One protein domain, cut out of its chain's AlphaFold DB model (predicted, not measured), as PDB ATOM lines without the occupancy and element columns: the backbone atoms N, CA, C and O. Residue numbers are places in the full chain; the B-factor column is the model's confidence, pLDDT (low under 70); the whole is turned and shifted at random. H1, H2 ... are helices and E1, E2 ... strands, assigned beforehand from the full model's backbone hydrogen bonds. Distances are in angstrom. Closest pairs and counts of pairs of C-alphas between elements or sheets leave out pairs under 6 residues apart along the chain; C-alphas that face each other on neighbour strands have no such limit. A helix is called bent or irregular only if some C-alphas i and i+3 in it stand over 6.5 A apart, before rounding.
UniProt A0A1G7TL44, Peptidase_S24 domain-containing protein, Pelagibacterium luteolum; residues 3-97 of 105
ATOM      1  N   GLN A   3     171.402 166.323 203.710       93.31
ATOM      2  CA  GLN A   3     171.521 166.191 202.257       93.31
ATOM      3  C   GLN A   3     171.540 164.724 201.796       93.31
ATOM      4  O   GLN A   3     171.159 164.445 200.666       93.31
ATOM      5  N   ALA A   4     171.888 163.783 202.682       91.44
ATOM      6  CA  ALA A   4     171.710 162.344 202.466       91.44
ATOM      7  C   ALA A   4     170.304 161.842 202.872       91.44
ATOM      8  O   ALA A   4     170.069 160.639 202.939       91.44
ATOM      9  N   GLY A   5     169.370 162.745 203.193       92.94
ATOM     10  CA  GLY A   5     168.012 162.409 203.635       92.94
ATOM     11  C   GLY A   5     167.912 161.923 205.085       92.94
ATOM     12  O   GLY A   5     166.842 161.488 205.505       92.94
ATOM     13  N   ILE A   6     168.999 162.003 205.864       94.31
ATOM     14  CA  ILE A   6     169.027 161.619 207.280       94.31
ATOM     15  C   ILE A   6     168.911 162.884 208.129       94.31
ATOM     16  O   ILE A   6     169.859 163.668 208.253       94.31
ATOM     17  N   HIS A   7     167.735 163.081 208.714       93.19
ATOM     18  CA  HIS A   7     167.422 164.238 209.547       93.19
ATOM     19  C   HIS A   7     167.484 163.899 211.037       93.19
ATOM     20  O   HIS A   7     167.379 162.737 211.430       93.19
ATOM     21  N   ASP A   8     167.631 164.933 211.866       90.56
ATOM     22  CA  ASP A   8     167.566 164.779 213.319       90.56
ATOM     23  C   ASP A   8     166.254 164.097 213.751       90.56
ATOM     24  O   ASP A   8     165.181 164.354 213.196       90.56
ATOM     25  N   GLY A   9     166.357 163.190 214.723       90.50
ATOM     26  CA  GLY A   9     165.248 162.360 215.198       90.50
ATOM     27  C   GLY A   9     164.899 161.143 214.326       90.50
ATOM     28  O   GLY A   9     164.000 160.384 214.697       90.50
ATOM     29  N   MET A  10     165.580 160.925 213.197       94.31
ATOM     30  CA  MET A  10     165.453 159.684 212.426       94.31
ATOM     31  C   MET A  10     166.279 158.546 213.029       94.31
ATOM     32  O   MET A  10     167.267 158.758 213.732       94.31
ATOM     33  N   TRP A  11     165.878 157.322 212.701       94.50
ATOM     34  CA  TRP A  11     166.610 156.104 213.014       94.50
ATOM     35  C   TRP A  11     167.392 155.628 211.802       94.50
ATOM     36  O   TRP A  11     166.957 155.788 210.661       94.50
ATOM     37  N   VAL A  12     168.523 154.989 212.069       95.62
ATOM     38  CA  VAL A  12     169.362 154.338 211.068       95.62
ATOM     39  C   VAL A  12     169.375 152.841 211.342       95.62
ATOM     40  O   VAL A  12     169.524 152.412 212.485       95.62
ATOM     41  N   VAL A  13     169.222 152.051 210.284       96.62
ATOM     42  CA  VAL A  13     169.475 150.612 210.301       96.62
ATOM     43  C   VAL A  13     170.861 150.399 209.723       96.62
ATOM     44  O   VAL A  13     171.121 150.797 208.585       96.62
ATOM     45  N   GLY A  14     171.738 149.777 210.505       96.25
ATOM     46  CA  GLY A  14     173.082 149.434 210.067       96.25
ATOM     47  C   GLY A  14     173.370 147.944 210.167       96.25
ATOM     48  O   GLY A  14     172.741 147.239 210.958       96.25
ATOM     49  N   ALA A  15     174.322 147.488 209.360       97.19
ATOM     50  CA  ALA A  15     175.003 146.214 209.554       97.19
ATOM     51  C   ALA A  15     176.357 146.460 210.226       97.19
ATOM     52  O   ALA A  15     176.970 147.507 210.006       97.19
ATOM     53  N   ASP A  16     176.809 145.502 211.035       97.81
ATOM     54  CA  ASP A  16     178.179 145.498 211.546       97.81
ATOM     55  C   ASP A  16     179.171 145.517 210.376       97.81
ATOM     56  O   ASP A  16     178.936 144.890 209.341       97.81
ATOM     57  N   ALA A  17     180.251 146.283 210.517       96.38
ATOM     58  CA  ALA A  17     181.197 146.486 209.426       96.38
ATOM     59  C   ALA A  17     181.939 145.195 209.043       96.38
ATOM     60  O   ALA A  17     182.146 144.955 207.857       96.38
ATOM     61  N   GLY A  18     182.324 144.370 210.022       96.19
ATOM     62  CA  GLY A  18     183.015 143.106 209.770       96.19
ATOM     63  C   GLY A  18     182.092 142.105 209.090       96.19
ATOM     64  O   GLY A  18     182.412 141.610 208.011       96.19
ATOM     65  N   ASP A  19     180.901 141.906 209.659       97.50
ATOM     66  CA  ASP A  19     179.899 141.000 209.085       97.50
ATOM     67  C   ASP A  19     179.485 141.431 207.669       97.50
ATOM     68  O   ASP A  19     179.259 140.592 206.793       97.50
ATOM     69  N   TYR A  20     179.375 142.742 207.420       97.06
ATOM     70  CA  TYR A  20     179.057 143.255 206.091       97.06
ATOM     71  C   TYR A  20     180.157 142.934 205.082       97.06
ATOM     72  O   TYR A  20     179.845 142.447 203.995       97.06
ATOM     73  N   VAL A  21     181.425 143.168 205.438       96.62
ATOM     74  CA  VAL A  21     182.559 142.891 204.548       96.62
ATOM     75  C   VAL A  21     182.653 141.407 204.219       96.62
ATOM     76  O   VAL A  21     182.774 141.046 203.047       96.62
ATOM     77  N   ASP A  22     182.502 140.547 205.223       97.00
ATOM     78  CA  ASP A  22     182.556 139.097 205.042       97.00
ATOM     79  C   ASP A  22     181.433 138.577 204.126       97.00
ATOM     80  O   ASP A  22     181.637 137.641 203.348       97.00
ATOM     81  N   GLN A  23     180.241 139.177 204.203       96.94
ATOM     82  CA  GLN A  23     179.052 138.696 203.498       96.94
ATOM     83  C   GLN A  23     178.823 139.355 202.128       96.94
ATOM     84  O   GLN A  23     178.304 138.700 201.218       96.94
ATOM     85  N   TYR A  24     179.143 140.642 201.983       95.31
ATOM     86  CA  TYR A  24     178.773 141.467 200.826       95.31
ATOM     87  C   TYR A  24     179.972 142.093 200.100       95.31
ATOM     88  O   TYR A  24     179.812 142.501 198.948       95.31
ATOM     89  N   GLY A  25     181.160 142.102 200.710       95.12
ATOM     90  CA  GLY A  25     182.392 142.646 200.138       95.12
ATOM     91  C   GLY A  25     182.799 144.003 200.712       95.12
ATOM     92  O   GLY A  25     182.201 144.511 201.656       95.12
ATOM     93  N   ASP A  26     183.856 144.580 200.143       95.94
ATOM     94  CA  ASP A  26     184.502 145.780 200.681       95.94
ATOM     95  C   ASP A  26     183.567 147.001 200.748       95.94
ATOM     96  O   ASP A  26     182.746 147.229 199.859       95.94
ATOM     97  N   ILE A  27     183.768 147.834 201.776       96.06
ATOM     98  CA  ILE A  27     183.197 149.186 201.844       96.06
ATOM     99  C   ILE A  27     183.845 150.034 200.746       96.06
ATOM    100  O   ILE A  27     185.071 150.058 200.610       96.06
ATOM    101  N   VAL A  28     183.038 150.765 199.982       96.88
ATOM    102  CA  VAL A  28     183.494 151.571 198.846       96.88
ATOM    103  C   VAL A  28     183.247 153.062 199.059       96.88
ATOM    104  O   VAL A  28     182.505 153.495 199.937       96.88
ATOM    105  N   THR A  29     183.907 153.889 198.243       97.75
ATOM    106  CA  THR A  29     183.686 155.344 198.275       97.75
ATOM    107  C   THR A  29     182.226 155.665 197.958       97.75
ATOM    108  O   THR A  29     181.700 155.194 196.951       97.75
ATOM    109  N   GLY A  30     181.613 156.509 198.787       97.12
ATOM    110  CA  GLY A  30     180.199 156.876 198.708       97.12
ATOM    111  C   GLY A  30     179.303 156.111 199.684       97.12
ATOM    112  O   GLY A  30     178.152 156.503 199.863       97.12
ATOM    113  N   ASP A  31     179.808 155.070 200.352       97.69
ATOM    114  CA  ASP A  31     179.033 154.382 201.381       97.69
ATOM    115  C   ASP A  31     178.825 155.274 202.607       97.69
ATOM    116  O   ASP A  31     179.713 156.003 203.063       97.69
ATOM    117  N   LEU A  32     177.628 155.184 203.181       97.94
ATOM    118  CA  LEU A  32     177.319 155.805 204.458       97.94
ATOM    119  C   LEU A  32     177.719 154.851 205.580       97.94
ATOM    120  O   LEU A  32     177.224 153.730 205.660       97.94
ATOM    121  N   VAL A  33     178.591 155.304 206.473       97.81
ATOM    122  CA  VAL A  33     179.154 154.488 207.551       97.81
ATOM    123  C   VAL A  33     178.858 155.085 208.921       97.81
ATOM    124  O   VAL A  33     178.780 156.303 209.095       97.81
ATOM    125  N   VAL A  34     178.704 154.202 209.904       97.19
ATOM    126  CA  VAL A  34     178.639 154.537 211.323       97.19
ATOM    127  C   VAL A  34     180.060 154.532 211.871       97.19
ATOM    128  O   VAL A  34     180.775 153.531 211.793       97.19
ATOM    129  N   VAL A  35     180.458 155.665 212.430       95.50
ATOM    130  CA  VAL A  35     181.806 155.928 212.922       95.50
ATOM    131  C   VAL A  35     181.742 156.142 214.423       95.50
ATOM    132  O   VAL A  35     181.025 157.028 214.887       95.50
ATOM    133  N   GLU A  36     182.521 155.364 215.166       94.44
ATOM    134  CA  GLU A  36     182.853 155.645 216.558       94.44
ATOM    135  C   GLU A  36     184.157 156.443 216.598       94.44
ATOM    136  O   GLU A  36     185.153 156.078 215.970       94.44
ATOM    137  N   GLN A  37     184.145 157.545 217.333       91.06
ATOM    138  CA  GLN A  37     185.334 158.317 217.645       91.06
ATOM    139  C   GLN A  37     185.529 158.316 219.150       91.06
ATOM    140  O   GLN A  37     184.603 158.651 219.891       91.06
ATOM    141  N   SER A  38     186.724 157.954 219.595       90.00
ATOM    142  CA  SER A  38     187.087 157.949 221.004       90.00
ATOM    143  C   SER A  38     188.160 159.006 221.272       90.00
ATOM    144  O   SER A  38     189.019 159.258 220.425       90.00
ATOM    145  N   ARG A  39     188.076 159.673 222.428       85.00
ATOM    146  CA  ARG A  39     189.096 160.608 222.932       85.00
ATOM    147  C   ARG A  39     189.466 160.259 224.366       85.00
ATOM    148  O   ARG A  39     188.684 159.614 225.072       85.00
ATOM    149  N   TYR A  40     190.642 160.704 224.809       80.00
ATOM    150  CA  TYR A  40     191.106 160.552 226.195       80.00
ATOM    151  C   TYR A  40     191.037 159.094 226.681       80.00
ATOM    152  O   TYR A  40     190.398 158.786 227.693       80.00
ATOM    153  N   GLN A  41     191.645 158.181 225.916       73.50
ATOM    154  CA  GLN A  41     191.642 156.735 226.196       73.50
ATOM    155  C   GLN A  41     190.223 156.144 226.323       73.50
ATOM    156  O   GLN A  41     189.961 155.267 227.146       73.50
ATOM    157  N   GLY A  42     189.283 156.643 225.514       73.19
ATOM    158  CA  GLY A  42     187.911 156.142 225.457       73.19
ATOM    159  C   GLY A  42     186.981 156.656 226.556       73.19
ATOM    160  O   GLY A  42     185.870 156.136 226.675       73.19
ATOM    161  N   SER A  43     187.407 157.663 227.329       78.56
ATOM    162  CA  SER A  43     186.546 158.353 228.304       78.56
ATOM    163  C   SER A  43     185.402 159.098 227.617       78.56
ATOM    164  O   SER A  43     184.289 159.145 228.136       78.56
ATOM    165  N   GLU A  44     185.667 159.640 226.429       84.38
ATOM    166  CA  GLU A  44     184.647 160.208 225.555       84.38
ATOM    167  C   GLU A  44     184.489 159.320 224.326       84.38
ATOM    168  O   GLU A  44     185.477 158.906 223.714       84.38
ATOM    169  N   ARG A  45     183.232 159.031 223.977       88.62
ATOM    170  CA  ARG A  45     182.863 158.303 222.765       88.62
ATOM    171  C   ARG A  45     181.745 159.032 222.054       88.62
ATOM    172  O   ARG A  45     180.717 159.342 222.655       88.62
ATOM    173  N   GLU A  46     181.940 159.255 220.770       91.62
ATOM    174  CA  GLU A  46     180.966 159.874 219.889       91.62
ATOM    175  C   GLU A  46     180.653 158.915 218.743       91.62
ATOM    176  O   GLU A  46     181.560 158.413 218.080       91.62
ATOM    177  N   ILE A  47     179.365 158.660 218.502       93.44
ATOM    178  CA  ILE A  47     178.900 157.865 217.363       93.44
ATOM    179  C   ILE A  47     178.267 158.816 216.354       93.44
ATOM    180  O   ILE A  47     177.347 159.562 216.682       93.44
ATOM    181  N   THR A  48     178.749 158.773 215.116       93.69
ATOM    182  CA  THR A  48     178.290 159.653 214.033       93.69
ATOM    183  C   THR A  48     178.090 158.879 212.737       93.69
ATOM    184  O   THR A  48     178.651 157.802 212.561       93.69
ATOM    185  N   VAL A  49     177.301 159.432 211.812       96.06
ATOM    186  CA  VAL A  49     177.177 158.914 210.441       96.06
ATOM    187  C   VAL A  49     177.898 159.856 209.483       96.06
ATOM    188  O   VAL A  49     177.708 161.075 209.556       96.06
ATOM    189  N   LYS A  50     178.722 159.298 208.595       96.88
ATOM    190  CA  LYS A  50     179.510 160.024 207.587       96.88
ATOM    191  C   LYS A  50     179.526 159.241 206.273       96.88
ATOM    192  O   LYS A  50     179.305 158.038 206.275       96.88
ATOM    193  N   GLU A  51     179.795 159.921 205.167       97.81
ATOM    194  CA  GLU A  51     180.083 159.284 203.880       97.81
ATOM    195  C   GLU A  51     181.589 159.049 203.752       97.81
ATOM    196  O   GLU A  51     182.382 159.962 204.007       97.81
ATOM    197  N   ILE A  52     181.993 157.835 203.390       97.69
ATOM    198  CA  ILE A  52     183.406 157.469 203.279       97.69
ATOM    199  C   ILE A  52     183.959 157.732 201.880       97.69
ATOM    200  O   ILE A  52     183.320 157.447 200.870       97.69
ATOM    201  N   HIS A  53     185.179 158.266 201.820       97.75
ATOM    202  CA  HIS A  53     185.927 158.505 200.587       97.75
ATOM    203  C   HIS A  53     187.337 157.958 200.727       97.75
ATOM    204  O   HIS A  53     188.110 158.439 201.554       97.75
ATOM    205  N   PHE A  54     187.690 156.973 199.909       95.94
ATOM    206  CA  PHE A  54     189.023 156.381 199.922       95.94
ATOM    207  C   PHE A  54     189.960 157.123 198.971       95.94
ATOM    208  O   PHE A  54     189.646 157.355 197.803       95.94
ATOM    209  N   PHE A  55     191.148 157.451 199.468       95.06
ATOM    210  CA  PHE A  55     192.265 157.982 198.700       95.06
ATOM    211  C   PHE A  55     193.457 157.030 198.816       95.06
ATOM    212  O   PHE A  55     193.416 156.002 199.489       95.06
ATOM    213  N   ARG A  56     194.548 157.352 198.120       92.50
ATOM    214  CA  ARG A  56     195.737 156.492 198.101       92.50
ATOM    215  C   ARG A  56     196.442 156.425 199.463       92.50
ATOM    216  O   ARG A  56     197.012 155.394 199.801       92.50
ATOM    217  N   ASP A  57     196.453 157.535 200.190       92.00
ATOM    218  CA  ASP A  57     197.224 157.783 201.415       92.00
ATOM    219  C   ASP A  57     196.369 157.801 202.693       92.00
ATOM    220  O   ASP A  57     196.894 157.714 203.803       92.00
ATOM    221  N   ARG A  58     195.053 157.939 202.538       93.00
ATOM    222  CA  ARG A  58     194.098 158.143 203.623       93.00
ATOM    223  C   ARG A  58     192.695 157.763 203.176       93.00
ATOM    224  O   ARG A  58     192.429 157.657 201.980       93.00
ATOM    225  N   TYR A  59     191.774 157.720 204.122       94.75
ATOM    226  CA  TYR A  59     190.354 157.865 203.835       94.75
ATOM    227  C   TYR A  59     189.802 159.108 204.532       94.75
ATOM    228  O   TYR A  59     190.355 159.597 205.519       94.75
ATOM    229  N   GLU A  60     188.722 159.657 203.994       96.25
ATOM    230  CA  GLU A  60     188.017 160.793 204.570       96.25
ATOM    231  C   GLU A  60     186.583 160.407 204.911       96.25
ATOM    232  O   GLU A  60     185.892 159.757 204.129       96.25
ATOM    233  N   LEU A  61     186.129 160.847 206.079       96.12
ATOM    234  CA  LEU A  61     184.759 160.707 206.548       96.12
ATOM    235  C   LEU A  61     184.091 162.073 206.438       96.12
ATOM    236  O   LEU A  61     184.317 162.973 207.253       96.12
ATOM    237  N   ARG A  62     183.293 162.240 205.390       95.56
ATOM    238  CA  ARG A  62     182.703 163.520 205.015       95.56
ATOM    239  C   ARG A  62     181.264 163.626 205.514       95.56
ATOM    240  O   ARG A  62     180.493 162.673 205.406       95.56
ATOM    241  N   PRO A  63     180.862 164.771 206.081       94.31
ATOM    242  CA  PRO A  63     179.455 165.035 206.323       94.31
ATOM    243  C   PRO A  63     178.756 165.329 204.993       94.31
ATOM    244  O   PRO A  63     179.183 166.194 204.239       94.31
ATOM    245  N   VAL A  64     177.634 164.660 204.743       92.62
ATOM    246  CA  VAL A  64     176.721 165.011 203.645       92.62
ATOM    247  C   VAL A  64     175.642 165.920 204.227       92.62
ATOM    248  O   VAL A  64     174.551 165.482 204.604       92.62
ATOM    249  N   SER A  65     176.005 167.176 204.475       89.00
ATOM    250  CA  SER A  65     175.163 168.153 205.164       89.00
ATOM    251  C   SER A  65     175.284 169.527 204.524       89.00
ATOM    252  O   SER A  65     176.330 169.869 203.994       89.00
ATOM    253  N   ASP A  66     174.232 170.328 204.637       87.19
ATOM    254  CA  ASP A  66     174.240 171.751 204.268       87.19
ATOM    255  C   ASP A  66     174.946 172.666 205.287       87.19
ATOM    256  O   ASP A  66     175.180 173.835 204.995       87.19
ATOM    257  N   ASN A  67     175.275 172.158 206.476       86.75
ATOM    258  CA  ASN A  67     175.993 172.915 207.491       86.75
ATOM    259  C   ASN A  67     177.494 172.954 207.172       86.75
ATOM    260  O   ASN A  67     178.189 171.946 207.323       86.75
ATOM    261  N   GLU A  68     177.976 174.133 206.779       82.94
ATOM    262  CA  GLU A  68     179.377 174.397 206.432       82.94
ATOM    263  C   GLU A  68     180.341 174.259 207.623       82.94
ATOM    264  O   GLU A  68     181.530 174.039 207.414       82.94
ATOM    265  N   GLU A  69     179.852 174.321 208.868       85.19
ATOM    266  CA  GLU A  69     180.679 174.103 210.067       85.19
ATOM    267  C   GLU A  69     181.064 172.627 210.264       85.19
ATOM    268  O   GLU A  69     181.898 172.295 211.108       85.19
ATOM    269  N   HIS A  70     180.440 171.699 209.531       85.38
ATOM    270  CA  HIS A  70     180.783 170.288 209.626       85.38
ATOM    271  C   HIS A  70     182.000 169.965 208.760       85.38
ATOM    272  O   HIS A  70     181.902 169.778 207.549       85.38
ATOM    273  N   GLU A  71     183.146 169.821 209.417       87.19
ATOM    274  CA  GLU A  71     184.399 169.488 208.748       87.19
ATOM    275  C   GLU A  71     184.538 167.974 208.466       87.19
ATOM    276  O   GLU A  71     184.094 167.130 209.262       87.19
ATOM    277  N   PRO A  72     185.157 167.598 207.329       90.75
ATOM    278  CA  PRO A  72     185.614 166.238 207.077       90.75
ATOM    279  C   PRO A  72     186.640 165.757 208.105       90.75
ATOM    280  O   PRO A  72     187.479 166.518 208.576       90.75
ATOM    281  N   ILE A  73     186.631 164.454 208.380       90.31
ATOM    282  CA  ILE A  73     187.657 163.807 209.203       90.31
ATOM    283  C   ILE A  73     188.568 163.015 208.273       90.31
ATOM    284  O   ILE A  73     188.126 162.041 207.668       90.31
ATOM    285  N   ALA A  74     189.826 163.426 208.154       92.44
ATOM    286  CA  ALA A  74     190.840 162.695 207.405       92.44
ATOM    287  C   ALA A  74     191.557 161.702 208.325       92.44
ATOM    288  O   ALA A  74     192.065 162.095 209.373       92.44
ATOM    289  N   VAL A  75     191.611 160.432 207.924       90.12
ATOM    290  CA  VAL A  75     192.307 159.373 208.660       90.12
ATOM    291  C   VAL A  75     193.398 158.775 207.765       90.12
ATOM    292  O   VAL A  75     193.078 158.132 206.760       90.12
ATOM    293  N   PRO A  76     194.685 159.005 208.084       89.38
ATOM    294  CA  PRO A  76     195.798 158.378 207.376       89.38
ATOM    295  C   PRO A  76     195.736 156.853 207.490       89.38
ATOM    296  O   PRO A  76     195.343 156.329 208.528       89.38
ATOM    297  N   HIS A  77     196.170 156.129 206.454       83.31
ATOM    298  CA  HIS A  77     196.304 154.667 206.556       83.31
ATOM    299  C   HIS A  77     197.419 154.250 207.523       83.31
ATOM    300  O   HIS A  77     197.343 153.191 208.142       83.31
ATOM    301  N   ASP A  78     198.458 155.080 207.631       69.69
ATOM    302  CA  ASP A  78     199.559 154.870 208.562       69.69
ATOM    303  C   ASP A  78     199.179 155.518 209.900       69.69
ATOM    304  O   ASP A  78     199.283 156.735 210.083       69.69
ATOM    305  N   HIS A  79     198.622 154.715 210.805       57.47
ATOM    306  CA  HIS A  79     198.240 155.152 212.143       57.47
ATOM    307  C   HIS A  79     199.499 155.535 212.938       57.47
ATOM    308  O   HIS A  79     200.158 154.674 213.519       57.47
ATOM    309  N   SER A  80     199.835 156.828 212.989       53.56
ATOM    310  CA  SER A  80     200.787 157.323 213.989       53.56
ATOM    311  C   SER A  80     200.091 157.384 215.361       53.56
ATOM    312  O   SER A  80     199.002 157.954 215.440       53.56
ATOM    313  N   PRO A  81     200.685 156.843 216.443       51.81
ATOM    314  CA  PRO A  81     200.081 156.817 217.780       51.81
ATOM    315  C   PRO A  81     199.995 158.176 218.503       51.81
ATOM    316  O   PRO A  81     199.580 158.209 219.657       51.81
ATOM    317  N   ASP A  82     200.403 159.279 217.871       52.53
ATOM    318  CA  ASP A  82     200.546 160.589 218.530       52.53
ATOM    319  C   ASP A  82     199.243 161.403 218.648       52.53
ATOM    320  O   ASP A  82     199.261 162.498 219.211       52.53
ATOM    321  N   ASP A  83     198.116 160.902 218.138       61.12
ATOM    322  CA  ASP A  83     196.818 161.568 218.275       61.12
ATOM    323  C   ASP A  83     195.982 160.827 219.332       61.12
ATOM    324  O   ASP A  83     195.689 159.641 219.182       61.12
ATOM    325  N   ASP A  84     195.559 161.517 220.399       73.44
ATOM    326  CA  ASP A  84     194.688 161.002 221.483       73.44
ATOM    327  C   ASP A  84     193.266 160.624 220.995       73.44
ATOM    328  O   ASP A  84     192.318 160.498 221.782       73.44
ATOM    329  N   ARG A  85     193.096 160.484 219.678       79.31
ATOM    330  CA  ARG A  85     191.852 160.283 218.956       79.31
ATOM    331  C   ARG A  85     191.903 158.966 218.191       79.31
ATOM    332  O   ARG A  85     192.657 158.809 217.237       79.31
ATOM    333  N   GLU A  86     191.009 158.058 218.547       88.00
ATOM    334  CA  GLU A  86     190.800 156.812 217.814       88.00
ATOM    335  C   GLU A  86     189.544 156.939 216.948       88.00
ATOM    336  O   GLU A  86     188.512 157.426 217.412       88.00
ATOM    337  N   VAL A  87     189.619 156.513 215.686       91.06
ATOM    338  CA  VAL A  87     188.484 156.527 214.755       91.06
ATOM    339  C   VAL A  87     188.251 155.113 214.247       91.06
ATOM    340  O   VAL A  87     189.142 154.515 213.649       91.06
ATOM    341  N   LYS A  88     187.037 154.597 214.440       93.31
ATOM    342  CA  LYS A  88     186.648 153.249 214.031       93.31
ATOM    343  C   LYS A  88     185.360 153.275 213.220       93.31
ATOM    344  O   LYS A  88     184.364 153.862 213.634       93.31
ATOM    345  N   ILE A  89     185.360 152.585 212.085       95.50
ATOM    346  CA  ILE A  89     184.129 152.272 211.353       95.50
ATOM    347  C   ILE A  89     183.514 151.044 212.021       95.50
ATOM    348  O   ILE A  89     184.128 149.979 212.043       95.50
ATOM    349  N   ILE A  90     182.335 151.211 212.615       96.38
ATOM    350  CA  ILE A  90     181.655 150.149 213.374       96.38
ATOM    351  C   ILE A  90     180.473 149.549 212.615       96.38
ATOM    352  O   ILE A  90     179.973 148.496 212.992       96.38
ATOM    353  N   GLY A  91     180.018 150.198 211.543       97.44
ATOM    354  CA  GLY A  91     178.937 149.670 210.724       97.44
ATOM    355  C   GLY A  91     178.725 150.432 209.429       97.44
ATOM    356  O   GLY A  91     179.226 151.542 209.256       97.44
ATOM    357  N   ILE A  92     177.941 149.839 208.537       98.00
ATOM    358  CA  ILE A  92     177.460 150.464 207.304       98.00
ATOM    359  C   ILE A  92     175.967 150.754 207.422       98.00
ATOM    360  O   ILE A  92     175.209 149.966 207.988       98.00
ATOM    361  N   VAL A  93     175.535 151.899 206.907       97.81
ATOM    362  CA  VAL A  93     174.136 152.320 206.894       97.81
ATOM    363  C   VAL A  93     173.418 151.665 205.720       97.81
ATOM    364  O   VAL A  93     173.756 151.897 204.565       97.81
ATOM    365  N   LEU A  94     172.384 150.882 206.021       96.12
ATOM    366  CA  LEU A  94     171.553 150.218 205.015       96.12
ATOM    367  C   LEU A  94     170.323 151.052 204.647       96.12
ATOM    368  O   LEU A  94     169.896 151.075 203.497       96.12
ATOM    369  N   THR A  95     169.720 151.715 205.636       96.56
ATOM    370  CA  THR A  95     168.572 152.608 205.434       96.56
ATOM    371  C   THR A  95     168.404 153.550 206.623       96.56
ATOM    372  O   THR A  95     168.857 153.258 207.731       96.56
ATOM    373  N   ALA A  96     167.688 154.653 206.417       95.94
ATOM    374  CA  ALA A  96     167.193 155.519 207.480       95.94
ATOM    375  C   ALA A  96     165.663 155.623 207.420       95.94
ATOM    376  O   ALA A  96     165.073 155.510 206.346       95.94
ATOM    377  N   TYR A  97     165.009 155.808 208.566       94.88
ATOM    378  CA  TYR A  97     163.559 155.981 208.634       94.88
ATOM    379  C   TYR A  97     163.141 156.917 209.770       94.88
ATOM    380  O   TYR A  97     163.771 156.986 210.824       94.88
TER     381      TYR A  97
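AT A GLANCE: This is residues 3 to 97 of the 105 residues of the protein "Peptidase_S24 domain-containing protein" of Pelagibacterium luteolum (UniProt A0A1G7TL44). A single six-stranded sheet is strongly twisted and folded back on itself like a half-open clamp: E1, E6 and E2 make one leaf, the short strands E4 and E5 make the other, and the bent strand E3 is the hinge between them. The leaves are only partly face to face, and one short helix, H1, packs beside E6 of the first leaf. The printed part has 95 residues, with one named helix and six named strands in the order E1 H1 E2 E3 E4 E5 E6; the sheet runs E1 - E6 - E2 - E3 - E4 - E5, all antiparallel, and the class is mostly strand. The whole is compact, with a radius of gyration of the C-alphas of 13.6 A and spans of 38 by 33 by 27 A.

IN THESE COORDINATES: The longest strand by residues, E6, covers residues 85 to 97 and 30.4 A, ending with C-alpha 97 at (163.559, 155.981, 208.634); it bends by 80 degrees at residue 94. E2 is residues 32 to 39, 22.4 A. E3, residues 44 to 54, is 26.3 A long and bends by 78 degrees at residue 51. E4 is residues 58 to 62, and E5 residues 73 to 76. E1, residues 10 to 16, measures 19.1 A from C-alpha 10 at (165.453, 159.684, 212.426). H1 is residues 17 to 24, 10.2 A.

HOW THE PARTS SIT: E6 and E2 are antiparallel neighbours, with N 36 and O 88 2.8 A apart. On the other side of E6 is the edge strand E1, antiparallel to it, with N 13 and O 95 at 2.8 A. E2 and E3 form a hairpin, with N 35 and O 48 at 2.8 A. E3 pairs with E2 over residues 44 to 51 and with E4 over residues 51 to 54, a staggered pairing; in the hairpin E3 and E4, N 53 and O 60 are 2.8 A apart. E4 and E5 form a further hairpin, with N 61 and O 73 at 2.8 A. E2 E3 E4 E5 is a meander, each strand the antiparallel neighbour of the one before. The folded sheet, bent back on itself, has 12 pairs of C-alphas within 11 A between its leaves; the closest C-alphas of E5 and E6 are those of Val 75 and Val 87, 7.7 A apart. E1 and E5 are apart. E1, H1, E2 is a split strand-helix-strand unit, two strands of one sheet joined through a helix, with E6 between them in the sheet, and its crossover is right-handed. H1 is on the sheet at a height of 8.1 A, only just over none of its strands: 2 of its C-alphas fall on E1 and 2 on E6. The closest C-alphas of H1 and E6 are those of Ala 17 and Gly 91, 4.1 A. In H1 every O i to N i+4 pair is within hydrogen-bond range.

THE WHOLE: The two C-alphas farthest apart are those of Asp 82 and Tyr 97, 38.6 A. The printed part has no cut, and no link is long. The mean pLDDT of the printed part is 90.3; residues 78 to 83 are under 70.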